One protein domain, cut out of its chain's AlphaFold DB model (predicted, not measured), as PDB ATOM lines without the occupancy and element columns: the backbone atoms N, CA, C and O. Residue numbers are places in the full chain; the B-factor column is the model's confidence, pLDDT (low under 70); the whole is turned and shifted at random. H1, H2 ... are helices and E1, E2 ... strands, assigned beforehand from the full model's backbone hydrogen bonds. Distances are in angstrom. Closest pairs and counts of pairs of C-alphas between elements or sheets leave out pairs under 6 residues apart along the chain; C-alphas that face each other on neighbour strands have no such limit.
ATOM      1  N   PHE A  38      15.942 -45.016 -45.994       85.75
ATOM      2  CA  PHE A  38      16.391 -44.528 -44.693       85.75
ATOM      3  C   PHE A  38      17.739 -45.129 -44.307       85.75
ATOM      4  O   PHE A  38      18.133 -46.173 -44.815       85.75
ATOM      5  N   TYR A  39      18.447 -44.483 -43.385       87.38
ATOM      6  CA  TYR A  39      19.684 -44.987 -42.797       87.38
ATOM      7  C   TYR A  39      19.424 -45.494 -41.381       87.38
ATOM      8  O   TYR A  39      18.664 -44.883 -40.629       87.38
ATOM      9  N   SER A  40      20.072 -46.597 -41.011       85.56
ATOM     10  CA  SER A  40      19.943 -47.222 -39.692       85.56
ATOM     11  C   SER A  40      21.304 -47.558 -39.095       85.56
ATOM     12  O   SER A  40      22.223 -47.938 -39.818       85.56
ATOM     13  N   SER A  41      21.421 -47.440 -37.770       77.12
ATOM     14  CA  SER A  41      22.627 -47.782 -37.001       77.12
ATOM     15  C   SER A  41      22.652 -49.242 -36.510       77.12
ATOM     16  O   SER A  41      23.392 -49.549 -35.581       77.12
ATOM     17  N   SER A  42      21.777 -50.121 -37.018       65.00
ATOM     18  CA  SER A  42      21.727 -51.530 -36.595       65.00
ATOM     19  C   SER A  42      22.733 -52.375 -37.374       65.00
ATOM     20  O   SER A  42      22.627 -52.486 -38.593       65.00
ATOM     21  N   ASP A  43      23.646 -53.030 -36.652       53.06
ATOM     22  CA  ASP A  43      24.550 -54.059 -37.192       53.06
ATOM     23  C   ASP A  43      23.830 -55.393 -37.468       53.06
ATOM     24  O   ASP A  43      24.370 -56.278 -38.127       53.06
ATOM     25  N   LYS A  44      22.611 -55.559 -36.933       48.00
ATOM     26  CA  LYS A  44      21.754 -56.733 -37.149       48.00
ATOM     27  C   LYS A  44      20.792 -56.468 -38.297       48.00
ATOM     28  O   LYS A  44      20.368 -55.323 -38.464       48.00
ATOM     29  N   GLU A  45      20.465 -57.526 -39.040       46.44
ATOM     30  CA  GLU A  45      19.728 -57.484 -40.306       46.44
ATOM     31  C   GLU A  45      18.645 -56.383 -40.365       46.44
ATOM     32  O   GLU A  45      17.803 -56.297 -39.460       46.44
ATOM     33  N   PRO A  46      18.636 -55.560 -41.436       46.84
ATOM     34  CA  PRO A  46      17.760 -54.398 -41.634       46.84
ATOM     35  C   PRO A  46      16.269 -54.596 -41.351       46.84
ATOM     36  O   PRO A  46      15.546 -53.626 -41.135       46.84
ATOM     37  N   HIS A  47      15.803 -55.840 -41.414       42.56
ATOM     38  CA  HIS A  47      14.395 -56.191 -41.525       42.56
ATOM     39  C   HIS A  47      13.686 -56.337 -40.173       42.56
ATOM     40  O   HIS A  47      12.462 -56.411 -40.158       42.56
ATOM     41  N   LEU A  48      14.417 -56.369 -39.049       40.84
ATOM     42  CA  LEU A  48      13.830 -56.810 -37.774       40.84
ATOM     43  C   LEU A  48      13.839 -55.771 -36.645       40.84
ATOM     44  O   LEU A  48      12.943 -55.815 -35.811       40.84
ATOM     45  N   THR A  49      14.777 -54.814 -36.585       45.19
ATOM     46  CA  THR A  49      14.772 -53.770 -35.530       45.19
ATOM     47  C   THR A  49      15.576 -52.517 -35.920       45.19
ATOM     48  O   THR A  49      16.771 -52.421 -35.647       45.19
ATOM     49  N   SER A  50      14.954 -51.489 -36.507       49.78
ATOM     50  CA  SER A  50      15.644 -50.201 -36.713       49.78
ATOM     51  C   SER A  50      15.480 -49.316 -35.473       49.78
ATOM     52  O   SER A  50      14.556 -48.508 -35.389       49.78
ATOM     53  N   LYS A  51      16.369 -49.473 -34.482       57.78
ATOM     54  CA  LYS A  51      16.319 -48.684 -33.232       57.78
ATOM     55  C   LYS A  51      16.556 -47.185 -33.444       57.78
ATOM     56  O   LYS A  51      16.080 -46.387 -32.640       57.78
ATOM     57  N   ASN A  52      17.260 -46.813 -34.516       72.25
ATOM     58  CA  ASN A  52      17.516 -45.430 -34.908       72.25
ATOM     59  C   ASN A  52      17.398 -45.311 -36.425       72.25
ATOM     60  O   ASN A  52      18.214 -45.882 -37.143       72.25
ATOM     61  N   MET A  53      16.396 -44.579 -36.900       80.50
ATOM     62  CA  MET A  53      16.168 -44.349 -38.325       80.50
ATOM     63  C   MET A  53      16.449 -42.889 -38.665       80.50
ATOM     64  O   MET A  53      15.970 -42.008 -37.954       80.50
ATOM     65  N   LEU A  54      17.162 -42.650 -39.765       85.62
ATOM     66  CA  LEU A  54      17.393 -41.336 -40.362       85.62
ATOM     67  C   LEU A  54      16.816 -41.310 -41.774       85.62
ATOM     68  O   LEU A  54      17.140 -42.172 -42.587       85.62
ATOM     69  N   VAL A  55      15.997 -40.315 -42.086       86.50
ATOM     70  CA  VAL A  55      15.406 -40.149 -43.416       86.50
ATOM     71  C   VAL A  55      15.810 -38.798 -43.967       86.50
ATOM     72  O   VAL A  55      15.486 -37.775 -43.368       86.50
ATOM     73  N   PHE A  56      16.512 -38.799 -45.094       88.38
ATOM     74  CA  PHE A  56      16.920 -37.587 -45.797       88.38
ATOM     75  C   PHE A  56      15.942 -37.281 -46.922       88.38
ATOM     76  O   PHE A  56      15.384 -38.183 -47.544       88.38
ATOM     77  N   THR A  57      15.751 -35.998 -47.191       83.88
ATOM     78  CA  THR A  57      14.800 -35.509 -48.191       83.88
ATOM     79  C   THR A  57      15.505 -34.619 -49.211       83.88
ATOM     80  O   THR A  57      16.473 -33.949 -48.856       83.88
ATOM     81  N   PRO A  58      15.022 -34.552 -50.464       83.62
ATOM     82  CA  PRO A  58      15.665 -33.747 -51.504       83.62
ATOM     83  C   PRO A  58      15.809 -32.253 -51.176       83.62
ATOM     84  O   PRO A  58      16.677 -31.596 -51.740       83.62
ATOM     85  N   ASP A  59      14.980 -31.710 -50.282       82.19
ATOM     86  CA  ASP A  59      14.970 -30.286 -49.929       82.19
ATOM     87  C   ASP A  59      15.863 -29.930 -48.727       82.19
ATOM     88  O   ASP A  59      15.754 -28.840 -48.166       82.19
ATOM     89  N   GLY A  60      16.770 -30.828 -48.333       87.12
ATOM     90  CA  GLY A  60      17.767 -30.552 -47.296       87.12
ATOM     91  C   GLY A  60      17.280 -30.801 -45.869       87.12
ATOM     92  O   GLY A  60      17.947 -30.397 -44.913       87.12
ATOM     93  N   ARG A  61      16.145 -31.485 -45.684       86.94
ATOM     94  CA  ARG A  61      15.638 -31.867 -44.357       86.94
ATOM     95  C   ARG A  61      15.968 -33.306 -43.997       86.94
ATOM     96  O   ARG A  61      16.093 -34.178 -44.860       86.94
ATOM     97  N   VAL A  62      16.086 -33.553 -42.698       87.19
ATOM     98  CA  VAL A  62      16.322 -34.880 -42.132       87.19
ATOM     99  C   VAL A  62      15.348 -35.156 -40.995       87.19
ATOM    100  O   VAL A  62      15.165 -34.324 -40.109       87.19
ATOM    101  N   GLY A  63      14.721 -36.328 -41.018       83.06
ATOM    102  CA  GLY A  63      13.930 -36.857 -39.911       83.06
ATOM    103  C   GLY A  63      14.707 -37.932 -39.162       83.06
ATOM    104  O   GLY A  63      15.307 -38.791 -39.802       83.06
ATOM    105  N   ALA A  64      14.672 -37.932 -37.827       79.00
ATOM    106  CA  ALA A  64      15.226 -39.023 -37.023       79.00
ATOM    107  C   ALA A  64      14.212 -39.571 -36.022       79.00
ATOM    108  O   ALA A  64      13.656 -38.811 -35.237       79.00
ATOM    109  N   LYS A  65      14.028 -40.891 -35.973       73.75
ATOM    110  CA  LYS A  65      13.264 -41.552 -34.902       73.75
ATOM    111  C   LYS A  65      14.224 -42.351 -34.031       73.75
ATOM    112  O   LYS A  65      14.982 -43.170 -34.547       73.75
ATOM    113  N   GLN A  66      14.210 -42.062 -32.730       65.12
ATOM    114  CA  GLN A  66      15.089 -42.661 -31.723       65.12
ATOM    115  C   GLN A  66      14.255 -43.527 -30.785       65.12
ATOM    116  O   GLN A  66      13.321 -43.020 -30.162       65.12
ATOM    117  N   GLY A  67      14.614 -44.803 -30.657       53.44
ATOM    118  CA  GLY A  67      13.958 -45.729 -29.739       53.44
ATOM    119  C   GLY A  67      12.643 -46.315 -30.270       53.44
ATOM    120  O   GLY A  67      11.834 -45.643 -30.908       53.44
ATOM    121  N   GLY A  68      12.456 -47.605 -29.986       47.94
ATOM    122  CA  GLY A  68      11.304 -48.418 -30.375       47.94
ATOM    123  C   GLY A  68      11.737 -49.829 -30.784       47.94
ATOM    124  O   GLY A  68      12.664 -49.997 -31.575       47.94
ATOM    125  N   THR A  69      11.091 -50.857 -30.237       41.91
ATOM    126  CA  THR A  69      11.057 -52.190 -30.850       41.91
ATOM    127  C   THR A  69      10.026 -52.134 -31.962       41.91
ATOM    128  O   THR A  69       8.830 -52.126 -31.689       41.91
ATOM    129  N   THR A  70      10.462 -52.060 -33.214       46.06
ATOM    130  CA  THR A  70       9.545 -52.253 -34.339       46.06
ATOM    131  C   THR A  70       9.342 -53.748 -34.525       46.06
ATOM    132  O   THR A  70      10.028 -54.372 -35.326       46.06
ATOM    133  N   GLY A  71       8.437 -54.337 -33.743       41.62
ATOM    134  CA  GLY A  71       7.819 -55.594 -34.152       41.62
ATOM    135  C   GLY A  71       7.052 -55.321 -35.441       41.62
ATOM    136  O   GLY A  71       6.192 -54.455 -35.425       41.62
ATOM    137  N   ASN A  72       7.441 -55.964 -36.545       45.22
ATOM    138  CA  ASN A  72       6.798 -56.017 -37.871       45.22
ATOM    139  C   ASN A  72       6.288 -54.714 -38.549       45.22
ATOM    140  O   ASN A  72       5.849 -54.779 -39.692       45.22
ATOM    141  N   GLU A  73       6.388 -53.531 -37.933       51.00
ATOM    142  CA  GLU A  73       5.727 -52.297 -38.389       51.00
ATOM    143  C   GLU A  73       6.642 -51.092 -38.746       51.00
ATOM    144  O   GLU A  73       6.237 -49.957 -38.483       51.00
ATOM    145  N   PRO A  74       7.856 -51.187 -39.337       53.47
ATOM    146  CA  PRO A  74       8.616 -49.956 -39.582       53.47
ATOM    147  C   PRO A  74       8.222 -49.184 -40.862       53.47
ATOM    148  O   PRO A  74       8.820 -48.143 -41.119       53.47
ATOM    149  N   PHE A  75       7.255 -49.634 -41.680       59.81
ATOM    150  CA  PHE A  75       7.152 -49.160 -43.079       59.81
ATOM    151  C   PHE A  75       5.737 -48.867 -43.611       59.81
ATOM    152  O   PHE A  75       5.477 -49.076 -44.793       59.81
ATOM    153  N   SER A  76       4.810 -48.379 -42.784       60.34
ATOM    154  CA  SER A  76       3.509 -47.882 -43.272       60.34
ATOM    155  C   SER A  76       3.483 -46.352 -43.360       60.34
ATOM    156  O   SER A  76       4.205 -45.659 -42.641       60.34
ATOM    157  N   CYS A  77       2.633 -45.790 -44.222       61.94
ATOM    158  CA  CYS A  77       2.455 -44.334 -44.304       61.94
ATOM    159  C   CYS A  77       1.955 -43.753 -42.969       61.94
ATOM    160  O   CYS A  77       2.488 -42.744 -42.517       61.94
ATOM    161  N   ALA A  78       1.078 -44.474 -42.260       63.97
ATOM    162  CA  ALA A  78       0.626 -44.123 -40.911       63.97
ATOM    163  C   ALA A  78       1.781 -44.028 -39.890       63.97
ATOM    164  O   ALA A  78       1.805 -43.144 -39.032       63.97
ATOM    165  N   PHE A  79       2.793 -44.900 -39.996       63.66
ATOM    166  CA  PHE A  79       3.995 -44.788 -39.168       63.66
ATOM    167  C   PHE A  79       4.761 -43.492 -39.463       63.66
ATOM    168  O   PHE A  79       5.223 -42.827 -38.530       63.66
ATOM    169  N   TYR A  80       4.884 -43.102 -40.732       62.03
ATOM    170  CA  TYR A  80       5.564 -41.866 -41.118       62.03
ATOM    171  C   TYR A  80       4.766 -40.604 -40.753       62.03
ATOM    172  O   TYR A  80       5.371 -39.621 -40.336       62.03
ATOM    173  N   GLU A  81       3.434 -40.648 -40.781       62.03
ATOM    174  CA  GLU A  81       2.557 -39.569 -40.290       62.03
ATOM    175  C   GLU A  81       2.698 -39.327 -38.775       62.03
ATOM    176  O   GLU A  81       2.471 -38.218 -38.292       62.03
ATOM    177  N   SER A  82       3.169 -40.322 -38.011       62.31
ATOM    178  CA  SER A  82       3.447 -40.171 -36.572       62.31
ATOM    179  C   SER A  82       4.700 -39.334 -36.249       62.31
ATOM    180  O   SER A  82       4.977 -39.065 -35.072       62.31
ATOM    181  N   PHE A  83       5.484 -38.915 -37.254       64.19
ATOM    182  CA  PHE A  83       6.658 -38.066 -37.037       64.19
ATOM    183  C   PHE A  83       6.255 -36.697 -36.476       64.19
ATOM    184  O   PHE A  83       5.720 -35.822 -37.164       64.19
ATOM    185  N   ARG A  84       6.580 -36.475 -35.199       64.12
ATOM    186  CA  ARG A  84       6.421 -35.160 -34.565       64.12
ATOM    187  C   ARG A  84       7.463 -34.173 -35.099       64.12
ATOM    188  O   ARG A  84       8.589 -34.541 -35.423       64.12
ATOM    189  N   ARG A  85       7.113 -32.885 -35.103       62.84
ATOM    190  CA  ARG A  85       7.969 -31.785 -35.597       62.84
ATOM    191  C   ARG A  85       9.354 -31.735 -34.942       62.84
ATOM    192  O   ARG A  85      10.332 -31.386 -35.588       62.84
ATOM    193  N   GLU A  86       9.451 -32.114 -33.671       64.25
ATOM    194  CA  GLU A  86      10.702 -32.122 -32.895       64.25
ATOM    195  C   GLU A  86      11.751 -33.145 -33.365       64.25
ATOM    196  O   GLU A  86      12.884 -33.119 -32.888       64.25
ATOM    197  N   TYR A  87      11.378 -34.040 -34.279       73.31
ATOM    198  CA  TYR A  87      12.256 -35.042 -34.881       73.31
ATOM    199  C   TYR A  87      12.824 -34.611 -36.238       73.31
ATOM    200  O   TYR A  87      13.498 -35.408 -36.889       73.31
ATOM    201  N   ILE A  88      12.537 -33.383 -36.676       81.12
ATOM    202  CA  ILE A  88      12.971 -32.835 -37.960       81.12
ATOM    203  C   ILE A  88      14.135 -31.874 -37.724       81.12
ATOM    204  O   ILE A  88      14.117 -31.068 -36.792       81.12
ATOM    205  N   GLY A  89      15.131 -31.931 -38.595       88.56
ATOM    206  CA  GLY A  89      16.130 -30.885 -38.733       88.56
ATOM    207  C   GLY A  89      16.611 -30.753 -40.167       88.56
ATOM    208  O   GLY A  89      15.903 -31.108 -41.109       88.56
ATOM    209  N   THR A  90      17.819 -30.234 -40.330       92.19
ATOM    210  CA  THR A  90      18.402 -29.903 -41.634       92.19
ATOM    211  C   THR A  90      19.723 -30.618 -41.839       92.19
ATOM    212  O   THR A  90      20.436 -30.899 -40.872       92.19
ATOM    213  N   TYR A  91      20.089 -30.858 -43.093       94.00
ATOM    214  CA  TYR A  91      21.382 -31.423 -43.443       94.00
ATOM    215  C   TYR A  91      22.035 -30.696 -44.616       94.00
ATOM    216  O   TYR A  91      21.371 -30.062 -45.432       94.00
ATOM    217  N   ARG A  92      23.361 -30.811 -44.703       93.69
ATOM    218  CA  ARG A  92      24.160 -30.373 -45.850       93.69
ATOM    219  C   ARG A  92      25.222 -31.414 -46.179       93.69
ATOM    220  O   ARG A  92      25.769 -32.042 -45.271       93.69
ATOM    221  N   VAL A  93      25.537 -31.557 -47.461       92.69
ATOM    222  CA  VAL A  93      26.634 -32.399 -47.953       92.69
ATOM    223  C   VAL A  93      27.714 -31.493 -48.537       92.69
ATOM    224  O   VAL A  93      27.411 -30.600 -49.324       92.69
ATOM    225  N   ALA A  94      28.961 -31.703 -48.129       90.94
ATOM    226  CA  ALA A  94      30.136 -30.992 -48.619       90.94
ATOM    227  C   ALA A  94      31.219 -32.019 -48.980       90.94
ATOM    228  O   ALA A  94      31.839 -32.613 -48.099       90.94
ATOM    229  N   GLY A  95      31.417 -32.259 -50.279       90.06
ATOM    230  CA  GLY A  95      32.280 -33.342 -50.753       90.06
ATOM    231  C   GLY A  95      31.739 -34.710 -50.331       90.06
ATOM    232  O   GLY A  95      30.615 -35.066 -50.673       90.06
ATOM    233  N   ASP A  96      32.535 -35.466 -49.579       93.12
ATOM    234  CA  ASP A  96      32.139 -36.745 -48.983       93.12
ATOM    235  C   ASP A  96      31.624 -36.609 -47.541       93.12
ATOM    236  O   ASP A  96      31.307 -37.609 -46.904       93.12
ATOM    237  N   SER A  97      31.534 -35.392 -47.006       93.56
ATOM    238  CA  SER A  97      31.117 -35.145 -45.628       93.56
ATOM    239  C   SER A  97      29.652 -34.728 -45.563       93.56
ATOM    240  O   SER A  97      29.195 -33.888 -46.337       93.56
ATOM    241  N   ILE A  98      28.914 -35.281 -44.605       95.44
ATOM    242  CA  ILE A  98      27.534 -34.898 -44.302       95.44
ATOM    243  C   ILE A  98      27.466 -34.283 -42.910       95.44
ATOM    244  O   ILE A  98      28.057 -34.803 -41.964       95.44
ATOM    245  N   PHE A  99      26.724 -33.186 -42.790       95.81
ATOM    246  CA  PHE A  99      26.476 -32.491 -41.532       95.81
ATOM    247  C   PHE A  99      24.977 -32.367 -41.304       95.81
ATOM    248  O   PHE A  99      24.251 -31.965 -42.212       95.81
ATOM    249  N   VAL A 100      24.525 -32.671 -40.093       94.44
ATOM    250  CA  VAL A 100      23.124 -32.574 -39.669       94.44
ATOM    251  C   VAL A 100      23.007 -31.644 -38.474       94.44
ATOM    252  O   VAL A 100      23.859 -31.666 -37.592       94.44
ATOM    253  N   SER A 101      21.935 -30.860 -38.426       92.88
ATOM    254  CA  SER A 101      21.512 -30.106 -37.248       92.88
ATOM    255  C   SER A 101      20.074 -30.468 -36.906       92.88
ATOM    256  O   SER A 101      19.191 -30.316 -37.749       92.88
ATOM    257  N   MET A 102      19.833 -30.975 -35.696       89.19
ATOM    258  CA  MET A 102      18.486 -31.295 -35.207       89.19
ATOM    259  C   MET A 102      18.454 -31.454 -33.680       89.19
ATOM    260  O   MET A 102      19.491 -31.426 -33.016       89.19
ATOM    261  N   LYS A 103      17.261 -31.640 -33.103       87.06
ATOM    262  CA  LYS A 103      17.094 -31.863 -31.660       87.06
ATOM    263  C   LYS A 103      17.302 -33.330 -31.275       87.06
ATOM    264  O   LYS A 103      16.569 -34.200 -31.738       87.06
ATOM    265  N   PHE A 104      18.232 -33.586 -30.355       82.69
ATOM    266  CA  PHE A 104      18.490 -34.910 -29.775       82.69
ATOM    267  C   PHE A 104      18.112 -34.952 -28.307       82.69
ATOM    268  O   PHE A 104      18.245 -33.953 -27.603       82.69
ATOM    269  N   LEU A 105      17.672 -36.124 -27.851       84.06
ATOM    270  CA  LEU A 105      17.496 -36.382 -26.433       84.06
ATOM    271  C   LEU A 105      18.877 -36.531 -25.785       84.06
ATOM    272  O   LEU A 105      19.655 -37.392 -26.185       84.06
ATOM    273  N   PHE A 106      19.160 -35.719 -24.772       86.31
ATOM    274  CA  PHE A 106      20.341 -35.854 -23.928       86.31
ATOM    275  C   PHE A 106      19.929 -36.046 -22.475       86.31
ATOM    276  O   PHE A 106      18.956 -35.464 -21.990       86.31
ATOM    277  N   LYS A 107      20.718 -36.843 -21.762       87.00
ATOM    278  CA  LYS A 107      20.672 -36.972 -20.311       87.00
ATOM    279  C   LYS A 107      21.473 -35.829 -19.684       87.00
ATOM    280  O   LYS A 107      22.652 -35.679 -19.977       87.00
ATOM    281  N   LYS A 108      20.857 -35.034 -18.819       87.81
ATOM    282  CA  LYS A 108      21.498 -33.969 -18.042       87.81
ATOM    283  C   LYS A 108      21.511 -34.354 -16.567       87.81
ATOM    284  O   LYS A 108      20.483 -34.775 -16.041       87.81
ATOM    285  N   GLY A 109      22.640 -34.156 -15.891       78.19
ATOM    286  CA  GLY A 109      22.784 -34.448 -14.466       78.19
ATOM    287  C   GLY A 109      23.425 -35.808 -14.171       78.19
ATOM    288  O   GLY A 109      23.857 -36.534 -15.062       78.19
ATOM    289  N   THR A 110      23.536 -36.134 -12.883       69.38
ATOM    290  CA  THR A 110      24.168 -37.375 -12.404       69.38
ATOM    291  C   THR A 110      23.223 -38.574 -12.517       69.38
ATOM    292  O   THR A 110      22.043 -38.425 -12.825       69.38
ATOM    293  N   ILE A 111      23.731 -39.787 -12.267       66.50
ATOM    294  CA  ILE A 111      22.957 -41.036 -12.378       66.50
ATOM    295  C   ILE A 111      21.671 -41.007 -11.528       66.50
ATOM    296  O   ILE A 111      20.641 -41.458 -12.016       66.50
ATOM    297  N   LEU A 112      21.715 -40.426 -10.322       66.31
ATOM    298  CA  LEU A 112      20.596 -40.370  -9.365       66.31
ATOM    299  C   LEU A 112      19.567 -39.252  -9.633       66.31
ATOM    300  O   LEU A 112      18.417 -39.385  -9.232       66.31
ATOM    301  N   HIS A 113      19.944 -38.171 -10.324       73.62
ATOM    302  CA  HIS A 113      19.069 -37.013 -10.593       73.62
ATOM    303  C   HIS A 113      19.078 -36.632 -12.074       73.62
ATOM    304  O   HIS A 113      19.228 -35.469 -12.456       73.62
ATOM    305  N   ALA A 114      18.984 -37.648 -12.922       77.62
ATOM    306  CA  ALA A 114      19.034 -37.474 -14.356       77.62
ATOM    307  C   ALA A 114      17.724 -36.897 -14.901       77.62
ATOM    308  O   ALA A 114      16.657 -37.475 -14.702       77.62
ATOM    309  N   LYS A 115      17.820 -35.817 -15.677       84.31
ATOM    310  CA  LYS A 115      16.726 -35.322 -16.515       84.31
ATOM    311  C   LYS A 115      17.041 -35.617 -17.975       84.31
ATOM    312  O   LYS A 115      18.131 -35.298 -18.442       84.31
ATOM    313  N   PHE A 116      16.092 -36.189 -18.706       85.44
ATOM    314  CA  PHE A 116      16.180 -36.292 -20.160       85.44
ATOM    315  C   PHE A 116      15.488 -35.087 -20.784       85.44
ATOM    316  O   PHE A 116      14.358 -34.767 -20.423       85.44
ATOM    317  N   ASP A 117      16.178 -34.399 -21.684       87.38
ATOM    318  CA  ASP A 117      15.632 -33.233 -22.375       87.38
ATOM    319  C   ASP A 117      16.209 -33.136 -23.789       87.38
ATOM    320  O   ASP A 117      17.231 -33.758 -24.095       87.38
ATOM    321  N   ARG A 118      15.545 -32.384 -24.668       86.38
ATOM    322  CA  ARG A 118      15.962 -32.249 -26.065       86.38
ATOM    323  C   ARG A 118      16.740 -30.971 -26.306       86.38
ATOM    324  O   ARG A 118      16.245 -29.878 -26.048       86.38
ATOM    325  N   TYR A 119      17.904 -31.106 -26.928       88.88
ATOM    326  CA  TYR A 119      18.763 -29.976 -27.271       88.88
ATOM    327  C   TYR A 119      19.162 -30.014 -28.743       88.88
ATOM    328  O   TYR A 119      19.336 -31.093 -29.315       88.88
ATOM    329  N   ASN A 120      19.317 -28.836 -29.353       89.06
ATOM    330  CA  ASN A 120      19.876 -28.712 -30.699       89.06
ATOM    331  C   ASN A 120      21.319 -29.218 -30.688       89.06
ATOM    332  O   ASN A 120      22.140 -28.704 -29.932       89.06
ATOM    333  N   ALA A 121      21.625 -30.196 -31.528       91.19
ATOM    334  CA  ALA A 121      22.959 -30.751 -31.668       91.19
ATOM    335  C   ALA A 121      23.330 -30.908 -33.139       91.19
ATOM    336  O   ALA A 121      22.470 -30.925 -34.026       91.19
ATOM    337  N   PHE A 122      24.632 -31.031 -33.373       93.50
ATOM    338  CA  PHE A 122      25.204 -31.220 -34.694       93.50
ATOM    339  C   PHE A 122      25.764 -32.625 -34.811       93.50
ATOM    340  O   PHE A 122      26.398 -33.113 -33.878       93.50
ATOM    341  N   LEU A 123      25.530 -33.276 -35.945       93.06
ATOM    342  CA  LEU A 123      26.131 -34.559 -36.278       93.06
ATOM    343  C   LEU A 123      26.952 -34.421 -37.537       93.06
ATOM    344  O   LEU A 123      26.623 -33.631 -38.423       93.06
ATOM    345  N   ALA A 124      28.000 -35.223 -37.613       96.06
ATOM    346  CA  ALA A 124      28.806 -35.341 -38.808       96.06
ATOM    347  C   ALA A 124      29.107 -36.806 -39.106       96.06
ATOM    348  O   ALA A 124      29.164 -37.639 -38.201       96.06
ATOM    349  N   GLY A 125      29.324 -37.093 -40.383       95.62
ATOM    350  CA  GLY A 125      29.815 -38.376 -40.865       95.62
ATOM    351  C   GLY A 125      30.375 -38.259 -42.278       95.62
ATOM    352  O   GLY A 125      30.300 -37.201 -42.906       95.62
ATOM    353  N   LYS A 126      30.933 -39.362 -42.779       96.12
ATOM    354  CA  LYS A 126      31.533 -39.465 -44.109       96.12
ATOM    355  C   LYS A 126      30.767 -40.465 -44.972       96.12
ATOM    356  O   LYS A 126      30.625 -41.625 -44.596       96.12
ATOM    357  N   ILE A 127      30.302 -40.022 -46.132       94.50
ATOM    358  CA  ILE A 127      29.622 -40.830 -47.142       94.50
ATOM    359  C   ILE A 127      30.678 -41.637 -47.904       94.50
ATOM    360  O   ILE A 127      31.535 -41.079 -48.593       94.50
ATOM    361  N   THR A 128      30.638 -42.966 -47.804       90.69
ATOM    362  CA  THR A 128      31.666 -43.823 -48.420       90.69
ATOM    363  C   THR A 128      31.277 -44.329 -49.802       90.69
ATOM    364  O   THR A 128      32.131 -44.374 -50.682       90.69
ATOM    365  N   ASP A 129      30.013 -44.671 -50.030       84.88
ATOM    366  CA  ASP A 129      29.526 -45.286 -51.278       84.88
ATOM    367  C   ASP A 129      28.067 -44.899 -51.601       84.88
ATOM    368  O   ASP A 129      27.385 -45.571 -52.369       84.88
ATOM    369  N   GLY A 130      27.564 -43.830 -50.973       79.88
ATOM    370  CA  GLY A 130      26.167 -43.393 -51.057       79.88
ATOM    371  C   GLY A 130      25.204 -44.221 -50.199       79.88
ATOM    372  O   GLY A 130      24.205 -43.691 -49.722       79.88
ATOM    373  N   ASN A 131      25.521 -45.486 -49.914       88.94
ATOM    374  CA  ASN A 131      24.710 -46.351 -49.057       88.94
ATOM    375  C   ASN A 131      25.187 -46.347 -47.601       88.94
ATOM    376  O   ASN A 131      24.437 -46.709 -46.707       88.94
ATOM    377  N   THR A 132      26.417 -45.932 -47.335       91.44
ATOM    378  CA  THR A 132      26.997 -45.975 -45.996       91.44
ATOM    379  C   THR A 132      27.495 -44.599 -45.578       91.44
ATOM    380  O   THR A 132      28.165 -43.904 -46.347       91.44
ATOM    381  N   ILE A 133      27.208 -44.238 -44.325       93.62
ATOM    382  CA  ILE A 133      27.833 -43.107 -43.639       93.62
ATOM    383  C   ILE A 133      28.639 -43.665 -42.462       93.62
ATOM    384  O   ILE A 133      28.101 -44.346 -41.589       93.62
ATOM    385  N   THR A 134      29.942 -43.397 -42.445       94.00
ATOM    386  CA  THR A 134      30.857 -43.801 -41.371       94.00
ATOM    387  C   THR A 134      31.220 -42.618 -40.487       94.00
ATOM    388  O   THR A 134      31.050 -41.457 -40.862       94.00
ATOM    389  N   GLY A 135      31.714 -42.905 -39.282       92.94
ATOM    390  CA  GLY A 135      32.102 -41.860 -38.339       92.94
ATOM    391  C   GLY A 135      30.924 -41.027 -37.826       92.94
ATOM    392  O   GLY A 135      31.149 -39.931 -37.320       92.94
ATOM    393  N   TRP A 136      29.697 -41.532 -37.974       92.88
ATOM    394  CA  TRP A 136      28.460 -40.849 -37.626       92.88
ATOM    395  C   TRP A 136      28.372 -40.627 -36.118       92.88
ATOM    396  O   TRP A 136      28.330 -41.594 -35.360       92.88
ATOM    397  N   ARG A 137      28.376 -39.368 -35.676       92.00
ATOM    398  CA  ARG A 137      28.318 -38.999 -34.251       92.00
ATOM    399  C   ARG A 137      27.928 -37.541 -34.055       92.00
ATOM    400  O   ARG A 137      28.026 -36.742 -34.986       92.00
ATOM    401  N   VAL A 138      27.579 -37.191 -32.823       91.19
ATOM    402  CA  VAL A 138      27.442 -35.806 -32.361       91.19
ATOM    403  C   VAL A 138      28.815 -35.135 -32.295       91.19
ATOM    404  O   VAL A 138      29.790 -35.712 -31.812       91.19
ATOM    405  N   VAL A 139      28.890 -33.904 -32.796       93.00
ATOM    406  CA  VAL A 139      30.108 -33.090 -32.886       93.00
ATOM    407  C   VAL A 139      29.871 -31.681 -32.324       93.00
ATOM    408  O   VAL A 139      28.719 -31.255 -32.215       93.00
ATOM    409  N   PRO A 140      30.938 -30.943 -31.959       91.31
ATOM    410  CA  PRO A 140      30.814 -29.550 -31.550       91.31
ATOM    411  C   PRO A 140      30.162 -28.658 -32.630       91.31
ATOM    412  O   PRO A 140      30.313 -28.940 -33.820       91.31
ATOM    413  N   PRO A 141      29.517 -27.542 -32.236       91.62
ATOM    414  CA  PRO A 141      29.344 -27.078 -30.858       91.62
ATOM    415  C   PRO A 141      28.262 -27.870 -30.108       91.62
ATOM    416  O   PRO A 141      27.182 -28.134 -30.630       91.62
ATOM    417  N   PHE A 142      28.547 -28.247 -28.861       89.25
ATOM    418  CA  PHE A 142      27.580 -28.943 -28.009       89.25
ATOM    419  C   PHE A 142      26.596 -27.953 -27.365       89.25
ATOM    420  O   PHE A 142      26.944 -26.782 -27.192       89.25
ATOM    421  N   PRO A 143      25.387 -28.400 -26.969       88.81
ATOM    422  CA  PRO A 143      24.445 -27.558 -26.236       88.81
ATOM    423  C   PRO A 143      25.089 -26.929 -24.998       88.81
ATOM    424  O   PRO A 143      25.606 -27.639 -24.136       88.81
ATOM    425  N   ASN A 144      25.019 -25.604 -24.871       89.19
ATOM    426  CA  ASN A 144      25.628 -24.876 -23.752       89.19
ATOM    427  C   ASN A 144      24.993 -25.212 -22.387       89.19
ATOM    428  O   ASN A 144      25.593 -24.966 -21.343       89.19
ATOM    429  N   GLN A 145      23.789 -25.793 -22.375       89.44
ATOM    430  CA  GLN A 145      23.106 -26.236 -21.159       89.44
ATOM    431  C   GLN A 145      23.632 -27.569 -20.610       89.44
ATOM    432  O   GLN A 145      23.232 -27.947 -19.498       89.44
ATOM    433  N   LEU A 146      24.464 -28.280 -21.380       87.62
ATOM    434  CA  LEU A 146      25.100 -29.541 -21.008       87.62
ATOM    435  C   LEU A 146      26.559 -29.285 -20.616       87.62
ATOM    436  O   LEU A 146      27.309 -28.597 -21.305       87.62
ATOM    437  N   LYS A 147      26.969 -29.846 -19.482       86.81
ATOM    438  CA  LYS A 147      28.339 -29.786 -18.968       86.81
ATOM    439  C   LYS A 147      29.140 -30.963 -19.516       86.81
ATOM    440  O   LYS A 147      28.573 -32.002 -19.831       86.81
ATOM    441  N   LYS A 148      30.472 -30.857 -19.530       83.94
ATOM    442  CA  LYS A 148      31.374 -31.943 -19.972       83.94
ATOM    443  C   LYS A 148      31.022 -33.303 -19.346       83.94
ATOM    444  O   LYS A 148      30.867 -34.284 -20.063       83.94
ATOM    445  N   LYS A 149      30.769 -33.323 -18.031       84.31
ATOM    446  CA  LYS A 149      30.365 -34.525 -17.280       84.31
ATOM    447  C   LYS A 149      29.080 -35.193 -17.781       84.31
ATOM    448  O   LYS A 149      28.909 -36.388 -17.577       84.31
ATOM    449  N   ASP A 150      28.184 -34.438 -18.421       85.56
ATOM    450  CA  ASP A 150      26.951 -34.988 -18.986       85.56
ATOM    451  C   ASP A 150      27.266 -35.871 -20.213       85.56
ATOM    452  O   ASP A 150      26.465 -36.728 -20.565       85.56
ATOM    453  N   PHE A 151      28.438 -35.722 -20.844       81.38
ATOM    454  CA  PHE A 151      28.880 -36.523 -21.994       81.38
ATOM    455  C   PHE A 151      29.853 -37.651 -21.633       81.38
ATOM    456  O   PHE A 151      30.003 -38.591 -22.410       81.38
ATOM    457  N   GLU A 152      30.529 -37.557 -20.487       74.69
ATOM    458  CA  GLU A 152      31.605 -38.479 -20.098       74.69
ATOM    459  C   GLU A 152      31.092 -39.869 -19.693       74.69
ATOM    460  O   GLU A 152      31.824 -40.845 -19.835       74.69
ATOM    461  N   PHE A 153      29.837 -39.984 -19.234       67.19
ATOM    462  CA  PHE A 153      29.304 -41.239 -18.698       67.19
ATOM    463  C   PHE A 153      27.850 -41.513 -19.122       67.19
ATOM    464  O   PHE A 153      26.965 -40.662 -19.009       67.19
ATOM    465  N   GLY A 154      27.568 -42.755 -19.530       70.12
ATOM    466  CA  GLY A 154      26.205 -43.267 -19.710       70.12
ATOM    467  C   GLY A 154      25.557 -42.926 -21.058       70.12
ATOM    468  O   GLY A 154      26.203 -42.963 -22.097       70.12
ATOM    469  N   PHE A 155      24.249 -42.634 -21.047       78.25
ATOM    470  CA  PHE A 155      23.386 -42.544 -22.242       78.25
ATOM    471  C   PHE A 155      23.953 -41.671 -23.374       78.25
ATOM    472  O   PHE A 155      23.891 -42.059 -24.539       78.25
ATOM    473  N   ASN A 156      24.522 -40.510 -23.037       81.88
ATOM    474  CA  ASN A 156      25.011 -39.563 -24.038       81.88
ATOM    475  C   ASN A 156      26.252 -40.072 -24.782       81.88
ATOM    476  O   ASN A 156      26.454 -39.693 -25.933       81.88
ATOM    477  N   GLN A 157      27.055 -40.948 -24.169       81.06
ATOM    478  CA  GLN A 157      28.296 -41.454 -24.757       81.06
ATOM    479  C   GLN A 157      28.041 -42.183 -26.081       81.06
ATOM    480  O   GLN A 157      28.811 -42.033 -27.027       81.06
ATOM    481  N   ASN A 158      26.914 -42.892 -26.188       79.25
ATOM    482  CA  ASN A 158      26.535 -43.615 -27.401       79.25
ATOM    483  C   ASN A 158      26.429 -42.698 -28.626       79.25
ATOM    484  O   ASN A 158      26.753 -43.127 -29.729       79.25
ATOM    485  N   TRP A 159      26.011 -41.444 -28.435       79.31
ATOM    486  CA  TRP A 159      25.905 -40.455 -29.509       79.31
ATOM    487  C   TRP A 159      27.244 -39.817 -29.877       79.31
ATOM    488  O   TRP A 159      27.386 -39.285 -30.973       79.31
ATOM    489  N   MET A 160      28.215 -39.845 -28.964       84.62
ATOM    490  CA  MET A 160      29.528 -39.215 -29.130       84.62
ATOM    491  C   MET A 160      30.540 -40.161 -29.788       84.62
ATOM    492  O   MET A 160      31.510 -39.713 -30.403       84.62
ATOM    493  N   LEU A 161      30.327 -41.471 -29.656       87.19
ATOM    494  CA  LEU A 161      31.175 -42.481 -30.273       87.19
ATOM    495  C   LEU A 161      30.886 -42.591 -31.778       87.19
ATOM    496  O   LEU A 161      29.724 -42.538 -32.175       87.19
ATOM    497  N   PRO A 162      31.919 -42.748 -32.629       90.81
ATOM    498  CA  PRO A 162      31.733 -42.956 -34.061       90.81
ATOM    499  C   PRO A 162      30.880 -44.195 -34.349       90.81
ATOM    500  O   PRO A 162      31.216 -45.292 -33.908       90.81
ATOM    501  N   GLN A 163      29.822 -44.028 -35.140       88.00
ATOM    502  CA  GLN A 163      28.968 -45.122 -35.600       88.00
ATOM    503  C   GLN A 163      29.007 -45.266 -37.121       88.00
ATOM    504  O   GLN A 163      29.390 -44.353 -37.862       88.00
ATOM    505  N   LYS A 164      28.588 -46.436 -37.595       89.56
ATOM    506  CA  LYS A 164      28.249 -46.672 -38.996       89.56
ATOM    507  C   LYS A 164      26.730 -46.659 -39.121       89.56
ATOM    508  O   LYS A 164      26.047 -47.284 -38.315       89.56
ATOM    509  N   VAL A 165      26.209 -45.973 -40.132       89.25
ATOM    510  CA  VAL A 165      24.802 -46.095 -40.524       89.25
ATOM    511  C   VAL A 165      24.702 -46.552 -41.972       89.25
ATOM    512  O   VAL A 165      25.469 -46.109 -42.832       89.25
ATOM    513  N   ILE A 166      23.779 -47.476 -42.224       89.31
ATOM    514  CA  ILE A 166      23.628 -48.180 -43.499       89.31
ATOM    515  C   ILE A 166      22.258 -47.856 -44.082       89.31
ATOM    516  O   ILE A 166      21.253 -47.853 -43.370       89.31
ATOM    517  N   PHE A 167      22.240 -47.574 -45.378       89.06
ATOM    518  CA  PHE A 167      21.055 -47.288 -46.162       89.06
ATOM    519  C   PHE A 167      20.242 -48.552 -46.412       89.06
ATOM    520  O   PHE A 167      20.767 -49.592 -46.811       89.06
ATOM    521  N   ILE A 168      18.935 -48.417 -46.246       84.19
ATOM    522  CA  ILE A 168      17.932 -49.436 -46.502       84.19
ATOM    523  C   ILE A 168      16.892 -48.796 -47.418       84.19
ATOM    524  O   ILE A 168      16.247 -47.803 -47.064       84.19
ATOM    525  N   LYS A 169      16.743 -49.357 -48.622       84.56
ATOM    526  CA  LYS A 169      15.743 -48.886 -49.584       84.56
ATOM    527  C   LYS A 169      14.346 -49.168 -49.037       84.56
ATOM    528  O   LYS A 169      14.081 -50.275 -48.575       84.56
ATOM    529  N   SER A 170      13.456 -48.184 -49.113       78.19
ATOM    530  CA  SER A 170      12.063 -48.345 -48.699       78.19
ATOM    531  C   SER A 170      11.175 -47.378 -49.468       78.19
ATOM    532  O   SER A 170      11.291 -46.163 -49.313       78.19
ATOM    533  N   ASP A 171      10.260 -47.910 -50.279       72.38
ATOM    534  CA  ASP A 171       9.310 -47.091 -51.038       72.38
ATOM    535  C   ASP A 171       8.329 -46.329 -50.137       72.38
ATOM    536  O   ASP A 171       7.840 -45.266 -50.519       72.38
ATOM    537  N   ALA A 172       8.100 -46.813 -48.912       69.81
ATOM    538  CA  ALA A 172       7.210 -46.179 -47.947       69.81
ATOM    539  C   ALA A 172       7.713 -44.799 -47.478       69.81
ATOM    540  O   ALA A 172       6.914 -43.967 -47.049       69.81
ATOM    541  N   VAL A 173       9.009 -44.496 -47.641       69.56
ATOM    542  CA  VAL A 173       9.575 -43.164 -47.353       69.56
ATOM    543  C   VAL A 173       8.933 -42.061 -48.200       69.56
ATOM    544  O   VAL A 173       8.859 -40.915 -47.754       69.56
ATOM    545  N   LYS A 174       8.378 -42.383 -49.377       70.06
ATOM    546  CA  LYS A 174       7.633 -41.417 -50.204       70.06
ATOM    547  C   LYS A 174       6.458 -40.782 -49.441       70.06
ATOM    548  O   LYS A 174       6.187 -39.601 -49.640       70.06
ATOM    549  N   CYS A 175       5.842 -41.508 -48.504       66.56
ATOM    550  CA  CYS A 175       4.790 -40.975 -47.631       66.56
ATOM    551  C   CYS A 175       5.311 -39.940 -46.615       66.56
ATOM    552  O   CYS A 175       4.616 -38.977 -46.304       66.56
ATOM    553  N   LEU A 176       6.561 -40.065 -46.151       63.78
ATOM    554  CA  LEU A 176       7.194 -39.064 -45.283       63.78
ATOM    555  C   LEU A 176       7.551 -37.783 -46.059       63.78
ATOM    556  O   LEU A 176       7.381 -36.679 -45.541       63.78
ATOM    557  N   VAL A 177       8.034 -37.913 -47.301       58.47
ATOM    558  CA  VAL A 177       8.385 -36.760 -48.152       58.47
ATOM    559  C   VAL A 177       7.146 -35.904 -48.446       58.47
ATOM    560  O   VAL A 177       7.236 -34.677 -48.398       58.47
ATOM    561  N   GLY A 178       5.985 -36.535 -48.663       55.81
ATOM    562  CA  GLY A 178       4.690 -35.853 -48.774       55.81
ATOM    563  C   GLY A 178       4.329 -35.070 -47.508       55.81
ATOM    564  O   GLY A 178       4.133 -33.858 -47.579       55.81
ATOM    565  N   TYR A 179       4.374 -35.715 -46.336       59.78
ATOM    566  CA  TYR A 179       4.087 -35.066 -45.048       59.78
ATOM    567  C   TYR A 179       5.015 -33.880 -44.753       59.78
ATOM    568  O   TYR A 179       4.571 -32.817 -44.307       59.78
ATOM    569  N   PHE A 180       6.312 -34.034 -45.027       60.22
ATOM    570  CA  PHE A 180       7.275 -32.951 -44.903       60.22
ATOM    571  C   PHE A 180       6.987 -31.826 -45.903       60.22
ATOM    572  O   PHE A 180       7.100 -30.659 -45.535       60.22
ATOM    573  N   SER A 181       6.619 -32.113 -47.149       53.84
ATOM    574  CA  SER A 181       6.286 -31.093 -48.155       53.84
ATOM    575  C   SER A 181       5.020 -30.303 -47.793       53.84
ATOM    576  O   SER A 181       5.019 -29.074 -47.857       53.84
ATOM    577  N   GLU A 182       3.970 -30.982 -47.333       53.91
ATOM    578  CA  GLU A 182       2.664 -30.379 -47.037       53.91
ATOM    579  C   GLU A 182       2.666 -29.587 -45.729       53.91
ATOM    580  O   GLU A 182       2.226 -28.439 -45.698       53.91
ATOM    581  N   ASN A 183       3.259 -30.137 -44.667       50.81
ATOM    582  CA  ASN A 183       3.398 -29.404 -43.411       50.81
ATOM    583  C   ASN A 183       4.582 -28.429 -43.441       50.81
ATOM    584  O   ASN A 183       4.566 -27.443 -42.721       50.81
ATOM    585  N   GLY A 184       5.591 -28.641 -44.291       43.44
ATOM    586  CA  GLY A 184       6.766 -27.770 -44.431       43.44
ATOM    587  C   GLY A 184       6.483 -26.410 -45.066       43.44
ATOM    588  O   GLY A 184       7.171 -25.445 -44.748       43.44
ATOM    589  N   ARG A 185       5.445 -26.290 -45.910       42.66
ATOM    590  CA  ARG A 185       5.042 -25.000 -46.507       42.66
ATOM    591  C   ARG A 185       4.537 -23.981 -45.479       42.66
ATOM    592  O   ARG A 185       4.571 -22.788 -45.762       42.66
ATOM    593  N   ALA A 186       4.129 -24.427 -44.291       36.72
ATOM    594  CA  ALA A 186       3.737 -23.553 -43.188       36.72
ATOM    595  C   ALA A 186       4.928 -23.007 -42.371       36.72
ATOM    596  O   ALA A 186       4.716 -22.262 -41.417       36.72
TER     597      ALA A 186
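AT A GLANCE: This is residues 38 to 186 of the 189 residues of an uncharacterized protein of Pedobacter soli (UniProt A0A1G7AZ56). A closed barrel of eight antiparallel strands, E1 to E8, makes the core, and one of its hairpins, E5 and E6, bends and runs on past the ring of strands as a two-stranded arm. H4 crosses the outside of the barrel over E2 and E3 with the small H1 packed on it, while the short H2 and H3 lie at the side of the arm, H2 by the far end of E5. The printed part has 149 residues, with four named helices and eight named strands in the order E1 E2 E3 H1 E4 E5 E6 E7 H2 H3 E8 H4, and its class is mixed, helices and strands. It is compact, with a radius of gyration of the C-alphas of 15.5 A, and spans 42 by 37 by 33 A.

IN THESE COORDINATES: E1, residues 38 to 40, begins at C-alpha 38 (16.391, -44.528, -44.693). E2 is residues 52 to 56, and E3, residues 61 to 66, is 16.6 A long. H1 is residues 77 to 81. E4, residues 88 to 94, is 20.3 A long and E5, residues 97 to 108, is 29.2 A. E5 ends at C-alpha 108 (21.498, -33.969, -18.042). E6, residues 115 to 127, is the longest strand by residues and measures 33.7 A; E7, residues 132 to 139, measures 18.6 A. H2 is residues 148 to 152 and H3 is residues 157 to 160. E8, residues 163 to 169, is 19.6 A long. H4, residues 173 to 184, is 15.9 A long and ends at C-alpha 184 (6.766, -27.770, -44.431).

HOW THE PARTS SIT: Round the barrel run E1 E2 E3 E4 E5 E6 E7 E8 and back to E1. E1 E2 E3 and E4 E5 E6 E7 are two meanders, each strand the antiparallel neighbour of the one before. Between E1 and E2, N 39 and O 54 are within hydrogen-bond range at 2.8 A, and between E2 and E3, N 55 and O 63 are at 2.8 A. E4 is staggered: it pairs with E3 over residues 88 to 90, with N 62 and O 89 at 2.9 A, and with E5 over residues 90 to 94, with N 92 and O 99 at 2.9 A. E5 bends by 67 degrees at residue 102 and E6 by 64 degrees at residue 120; E4 is beside residues 97 to 102 of E5, but E6 is beside residues 97 to 108, with N 108 and O 115 at 2.8 A. E6 and E7 have N 126 and O 134 at 2.8 A, and E7 and E8 have N 133 and O 165 at 3.0 A. E8 and E1 close the ring, with N 168 and O 38 at 2.8 A. H4 is outside the barrel at a height over the sheet of 10.2 A, and runs across the strands at 68 degrees to E2 on the local plane. H1 touches H4, the closest C-alphas being those of Cys 77 and Cys 175, 5.3 A apart. H3 stands at the sheet's level; its closest C-alpha to E7 is that of Met 160, 5.1 A from that of Val 138. H2 is on the barrel too, with the C-alphas of Asp 150 and Lys 108 of E5 5.6 A apart. In H1, H2 and H4 every O i to N i+4 pair is within hydrogen-bond range; H3 is too short for such a pair.

THE WHOLE: The two C-alphas farthest apart are those of Leu 112 and Asp 171, at 43.7 A. The printed part has no cut. The link from E1 to E2, 11 residues, is long. The mean pLDDT of the printed part is 76.5, and 49 residues are under 70, among them residues 42 to 51, 66 to 86 and 175 to 186.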